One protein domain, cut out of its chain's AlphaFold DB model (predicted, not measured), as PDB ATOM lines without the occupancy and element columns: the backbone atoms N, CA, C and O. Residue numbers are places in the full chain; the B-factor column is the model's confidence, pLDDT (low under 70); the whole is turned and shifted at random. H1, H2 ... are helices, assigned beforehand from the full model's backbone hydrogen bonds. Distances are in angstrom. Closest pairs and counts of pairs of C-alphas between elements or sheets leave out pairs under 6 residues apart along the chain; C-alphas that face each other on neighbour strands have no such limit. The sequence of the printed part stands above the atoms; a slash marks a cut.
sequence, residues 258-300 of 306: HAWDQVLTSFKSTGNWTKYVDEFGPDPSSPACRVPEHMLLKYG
ATOM      1  N   HIS A 258      41.539   2.239 -16.286       87.69
ATOM      2  CA  HIS A 258      42.049   3.548 -16.692       87.69
ATOM      3  C   HIS A 258      41.359   4.054 -17.965       87.69
ATOM      4  O   HIS A 258      40.977   5.225 -18.049       87.69
ATOM      5  N   ALA A 259      41.159   3.171 -18.944       87.44
ATOM      6  CA  ALA A 259      40.430   3.483 -20.163       87.44
ATOM      7  C   ALA A 259      38.962   3.843 -19.868       87.44
ATOM      8  O   ALA A 259      38.435   4.812 -20.420       87.44
ATOM      9  N   TRP A 260      38.319   3.124 -18.943       90.56
ATOM     10  CA  TRP A 260      36.970   3.449 -18.473       90.56
ATOM     11  C   TRP A 260      36.896   4.801 -17.756       90.56
ATOM     12  O   TRP A 260      35.976   5.576 -18.021       90.56
ATOM     13  N   ASP A 261      37.873   5.130 -16.909       89.81
ATOM     14  CA  ASP A 261      37.944   6.424 -16.217       89.81
ATOM     15  C   ASP A 261      37.990   7.598 -17.202       89.81
ATOM     16  O   ASP A 261      37.292   8.599 -17.015       89.81
ATOM     17  N   GLN A 262      38.775   7.489 -18.278       89.38
ATOM     18  CA  GLN A 262      38.861   8.542 -19.295       89.38
ATOM     19  C   GLN A 262      37.509   8.777 -19.983       89.38
ATOM     20  O   GLN A 262      37.059   9.922 -20.105       89.38
ATOM     21  N   VAL A 263      36.833   7.695 -20.384       90.69
ATOM     22  CA  VAL A 263      35.527   7.763 -21.056       90.69
ATOM     23  C   VAL A 263      34.458   8.334 -20.125       90.69
ATOM     24  O   VAL A 263      33.735   9.249 -20.518       90.69
ATOM     25  N   LEU A 264      34.384   7.865 -18.877       89.56
ATOM     26  CA  LEU A 264      33.376   8.315 -17.914       89.56
ATOM     27  C   LEU A 264      33.609   9.757 -17.441       89.56
ATOM     28  O   LEU A 264      32.649  10.506 -17.254       89.56
ATOM     29  N   THR A 265      34.866  10.191 -17.324       90.12
ATOM     30  CA  THR A 265      35.206  11.593 -17.018       90.12
ATOM     31  C   THR A 265      34.784  12.526 -18.153       90.12
ATOM     32  O   THR A 265      34.188  13.582 -17.913       90.12
ATOM     33  N   SER A 266      35.033  12.122 -19.403       87.50
ATOM     34  CA  SER A 266      34.570  12.862 -20.581       87.50
ATOM     35  C   SER A 266      33.042  12.891 -20.659       87.50
ATOM     36  O   SER A 266      32.457  13.944 -20.905       87.50
ATOM     37  N   PHE A 267      32.375  11.765 -20.397       89.31
ATOM     38  CA  PHE A 267      30.916  11.684 -20.418       89.31
ATOM     39  C   PHE A 267      30.277  12.580 -19.352       89.31
ATOM     40  O   PHE A 267      29.358  13.333 -19.657       89.31
ATOM     41  N   LYS A 268      30.812  12.595 -18.125       86.19
ATOM     42  CA  LYS A 268      30.303  13.446 -17.037       86.19
ATOM     43  C   LYS A 268      30.475  14.943 -17.307       86.19
ATOM     44  O   LYS A 268      29.645  15.736 -16.878       86.19
ATOM     45  N   SER A 269      31.552  15.334 -17.990       86.06
ATOM     46  CA  SER A 269      31.840  16.745 -18.294       86.06
ATOM     47  C   SER A 269      31.116  17.261 -19.538       86.06
ATOM     48  O   SER A 269      30.745  18.431 -19.576       86.06
ATOM     49  N   THR A 270      30.909  16.413 -20.548       86.44
ATOM     50  CA  THR A 270      30.378  16.835 -21.857       86.44
ATOM     51  C   THR A 270      28.967  16.333 -22.158       86.44
ATOM     52  O   THR A 270      28.335  16.846 -23.075       86.44
ATOM     53  N   GLY A 271      28.481  15.317 -21.441       84.56
ATOM     54  CA  GLY A 271      27.228  14.617 -21.742       84.56
ATOM     55  C   GLY A 271      27.277  13.737 -22.999       84.56
ATOM     56  O   GLY A 271      26.294  13.065 -23.303       84.56
ATOM     57  N   ASN A 272      28.402  13.704 -23.724       87.75
ATOM     58  CA  ASN A 272      28.548  12.961 -24.974       87.75
ATOM     59  C   ASN A 272      29.232  11.613 -24.743       87.75
ATOM     60  O   ASN A 272      30.291  11.542 -24.113       87.75
ATOM     61  N   TRP A 273      28.644  10.543 -25.282       89.81
ATOM     62  CA  TRP A 273      29.236   9.207 -25.219       89.81
ATOM     63  C   TRP A 273      30.413   9.050 -26.190       89.81
ATOM     64  O   TRP A 273      30.538   9.775 -27.179       89.81
ATOM     65  N   THR A 274      31.298   8.092 -25.905       85.56
ATOM     66  CA  THR A 274      32.472   7.822 -26.741       85.56
ATOM     67  C   THR A 274      32.081   7.338 -28.138       85.56
ATOM     68  O   THR A 274      31.174   6.526 -28.310       85.56
ATOM     69  N   LYS A 275      32.829   7.786 -29.152       84.38
ATOM     70  CA  LYS A 275      32.715   7.284 -30.532       84.38
ATOM     71  C   LYS A 275      33.193   5.832 -30.687       84.38
ATOM     72  O   LYS A 275      32.933   5.213 -31.713       84.38
ATOM     73  N   TYR A 276      33.893   5.291 -29.689       84.81
ATOM     74  CA  TYR A 276      34.434   3.930 -29.684       84.81
ATOM     75  C   TYR A 276      33.430   2.920 -29.097       84.81
ATOM     76  O   TYR A 276      33.740   2.173 -28.170       84.81
ATOM     77  N   VAL A 277      32.208   2.903 -29.637       82.56
ATOM     78  CA  VAL A 277      31.105   2.033 -29.173       82.56
ATOM     79  C   VAL A 277      31.451   0.545 -29.324       82.56
ATOM     80  O   VAL A 277      31.041  -0.274 -28.506       82.56
ATOM     81  N   ASP A 278      32.277   0.192 -30.310       79.81
ATOM     82  CA  ASP A 278      32.743  -1.186 -30.518       79.81
ATOM     83  C   ASP A 278      33.633  -1.708 -29.376       79.81
ATOM     84  O   ASP A 278      33.760  -2.920 -29.190       79.81
ATOM     85  N   GLU A 279      34.272  -0.805 -28.629       82.50
ATOM     86  CA  GLU A 279      35.217  -1.126 -27.558       82.50
ATOM     87  C   GLU A 279      34.586  -0.958 -26.169       82.50
ATOM     88  O   GLU A 279      34.709  -1.848 -25.328       82.50
ATOM     89  N   PHE A 280      33.836   0.126 -25.955       84.00
ATOM     90  CA  PHE A 280      33.228   0.470 -24.660       84.00
ATOM     91  C   PHE A 280      31.725   0.168 -24.582       84.00
ATOM     92  O   PHE A 280      31.092   0.382 -23.552       84.00
ATOM     93  N   GLY A 281      31.125  -0.353 -25.651       85.00
ATOM     94  CA  GLY A 281      29.693  -0.615 -25.696       85.00
ATOM     95  C   GLY A 281      28.832   0.657 -25.720       85.00
ATOM     96  O   GLY A 281      29.339   1.780 -25.834       85.00
ATOM     97  N   PRO A 282      27.503   0.480 -25.674       84.56
ATOM     98  CA  PRO A 282      26.554   1.585 -25.644       84.56
ATOM     99  C   PRO A 282      26.589   2.315 -24.294       84.56
ATOM    100  O   PRO A 282      27.181   1.834 -23.327       84.56
ATOM    101  N   ASP A 283      25.961   3.489 -24.259       84.25
ATOM    102  CA  ASP A 283      25.991   4.402 -23.117       84.25
ATOM    103  C   ASP A 283      25.445   3.800 -21.799       84.25
ATOM    104  O   ASP A 283      24.769   2.766 -21.814       84.25
ATOM    105  N   PRO A 284      25.702   4.446 -20.642       83.12
ATOM    106  CA  PRO A 284      25.303   3.944 -19.330       83.12
ATOM    107  C   PRO A 284      23.787   3.883 -19.117       83.12
ATOM    108  O   PRO A 284      23.324   3.188 -18.215       83.12
ATOM    109  N   SER A 285      23.012   4.598 -19.935       79.62
ATOM    110  CA  SER A 285      21.548   4.603 -19.890       79.62
ATOM    111  C   SER A 285      20.950   3.424 -20.669       79.62
ATOM    112  O   SER A 285      19.810   3.019 -20.411       79.62
ATOM    113  N   SER A 286      21.714   2.849 -21.600       81.62
ATOM    114  CA  SER A 286      21.323   1.704 -22.413       81.62
ATOM    115  C   SER A 286      21.229   0.412 -21.587       81.62
ATOM    116  O   SER A 286      22.109   0.122 -20.777       81.62
ATOM    117  N   PRO A 287      20.215  -0.442 -21.826       77.25
ATOM    118  CA  PRO A 287      20.118  -1.758 -21.187       77.25
ATOM    119  C   PRO A 287      21.259  -2.715 -21.579       77.25
ATOM    120  O   PRO A 287      21.431  -3.744 -20.936       77.25
ATOM    121  N   ALA A 288      22.037  -2.385 -22.615       79.12
ATOM    122  CA  ALA A 288      23.200  -3.148 -23.064       79.12
ATOM    123  C   ALA A 288      24.542  -2.514 -22.638       79.12
ATOM    124  O   ALA A 288      25.576  -2.801 -23.248       79.12
ATOM    125  N   CYS A 289      24.523  -1.627 -21.632       82.06
ATOM    126  CA  CYS A 289      25.704  -0.974 -21.068       82.06
ATOM    127  C   CYS A 289      26.780  -2.002 -20.683       82.06
ATOM    128  O   CYS A 289      26.498  -3.019 -20.050       82.06
ATOM    129  N   ARG A 290      28.030  -1.721 -21.072       84.56
ATOM    130  CA  ARG A 290      29.198  -2.570 -20.776       84.56
ATOM    131  C   ARG A 290      30.131  -1.983 -19.717       84.56
ATOM    132  O   ARG A 290      31.188  -2.556 -19.468       84.56
ATOM    133  N   VAL A 291      29.763  -0.849 -19.121       88.38
ATOM    134  CA  VAL A 291      30.554  -0.192 -18.075       88.38
ATOM    135  C   VAL A 291      30.562  -1.076 -16.820       88.38
ATOM    136  O   VAL A 291      29.486  -1.474 -16.368       88.38
ATOM    137  N   PRO A 292      31.732  -1.364 -16.223       87.44
ATOM    138  CA  PRO A 292      31.813  -2.092 -14.961       87.44
ATOM    139  C   PRO A 292      31.036  -1.407 -13.824       87.44
ATOM    140  O   PRO A 292      31.047  -0.182 -13.691       87.44
ATOM    141  N   GLU A 293      30.396  -2.199 -12.963       83.50
ATOM    142  CA  GLU A 293      29.522  -1.706 -11.886       83.50
ATOM    143  C   GLU A 293      30.250  -0.787 -10.892       83.50
ATOM    144  O   GLU A 293      29.731   0.266 -10.516       83.50
ATOM    145  N   HIS A 294      31.497  -1.109 -10.529       85.50
ATOM    146  CA  HIS A 294      32.308  -0.271  -9.637       85.50
ATOM    147  C   HIS A 294      32.607   1.108 -10.235       85.50
ATOM    148  O   HIS A 294      32.693   2.099  -9.507       85.50
ATOM    149  N   MET A 295      32.700   1.192 -11.563       87.75
ATOM    150  CA  MET A 295      32.915   2.443 -12.286       87.75
ATOM    151  C   MET A 295      31.622   3.253 -12.394       87.75
ATOM    152  O   MET A 295      31.641   4.469 -12.207       87.75
ATOM    153  N   LEU A 296      30.474   2.600 -12.594       85.25
ATOM    154  CA  LEU A 296      29.169   3.269 -12.523       85.25
ATOM    155  C   LEU A 296      28.925   3.885 -11.139       85.25
ATOM    156  O   LEU A 296      28.473   5.028 -11.052       85.25
ATOM    157  N   LEU A 297      29.282   3.170 -10.068       84.75
ATOM    158  CA  LEU A 297      29.195   3.669  -8.693       84.75
ATOM    159  C   LEU A 297      30.139   4.855  -8.454       84.75
ATOM    160  O   LEU A 297      29.703   5.883  -7.936       84.75
ATOM    161  N   LYS A 298      31.400   4.762  -8.897       86.62
ATOM    162  CA  LYS A 298      32.393   5.849  -8.787       86.62
ATOM    163  C   LYS A 298      31.920   7.151  -9.441       86.62
ATOM    164  O   LYS A 298      32.160   8.233  -8.909       86.62
ATOM    165  N   TYR A 299      31.249   7.057 -10.588       85.25
ATOM    166  CA  TYR A 299      30.784   8.228 -11.334       85.25
ATOM    167  C   TYR A 299      29.341   8.647 -11.010       85.25
ATOM    168  O   TYR A 299      28.908   9.692 -11.499       85.25
ATOM    169  N   GLY A 300      28.634   7.906 -10.147       83.06
ATOM    170  CA  GLY A 300      27.250   8.193  -9.753       83.06
ATOM    171  C   GLY A 300      26.232   7.946 -10.870       83.06
ATOM    172  O   GLY A 300      25.205   8.613 -10.920       83.06
TER     173      GLY A 300
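AT A GLANCE: This is residues 258 to 300 of the 306 residues of an uncharacterized protein of Bradyrhizobium sp. SBR1B (UniProt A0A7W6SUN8). You are looking at a small rounded domain in which the chain makes about one round: it leaves the longest helix, H1, passes through the tiny helix H2, swings out through a long loop of residues 281 to 292, and comes back to H1 with the short helix H3. H3 packs on H1 with its last part near the middle of H1, while H2, little more than a single turn, sits off to one side near the first part of H1. The printed part has 43 residues with three named helices, in the order H1, H2, H3, and no named strand; the class is all helix. It is compact, with a radius of gyration of the C-alphas of 9.3 A, and the C-alphas span 22 by 20 by 19 A along their three main axes.

IN THESE COORDINATES: Find C-alpha 258 at (42.049, 3.548, -16.692); from there H1 runs from residues 258 to 270, 18.4 A from first to last C-alpha, and ends at C-alpha 270 at (30.378, 16.835, -21.857). Go on past six residues to H2, residues 277 to 280, which measures 5.2 A. After residues 281 to 292 you reach H3, residues 293 to 299, 10.0 A long, with C-alpha 299 at (30.784, 8.228, -11.334).

HOW THE PARTS SIT: Begin with H1, and look from Leu 264 to Tyr 299: their C-alphas, the closest of H1 and H3, are 7.1 A apart, and the two helices touch. H1 and H3 run the same way at a steep tilt of 43 degrees. H1 and H2 are close but not clearly touching, with the C-alphas of Trp 260 and Phe 280 the closest at 7.8 A. H2 and H3 are apart. In the backbone of H1 and H3 you will find every O i to N i+4 pair within hydrogen-bond range; H2 is too short for such a pair, and its one O i to N i+3 pair is not within range.

THE WHOLE: Look for the two C-alphas farthest apart at Asp 278 and Gly 300, with 23.4 A between them; the first and last printed C-alphas, of His 258 and Gly 300, are 17.0 A apart. The printed part has no cut. The link from H1 to H2 is short, and the link from H2 to H3 is long, with 12 residues whose C-alphas lie 6 to 13 A from the mean of all C-alphas. In the B-factor column the mean pLDDT of the printed part is 85.5, and no printed residue is under 70.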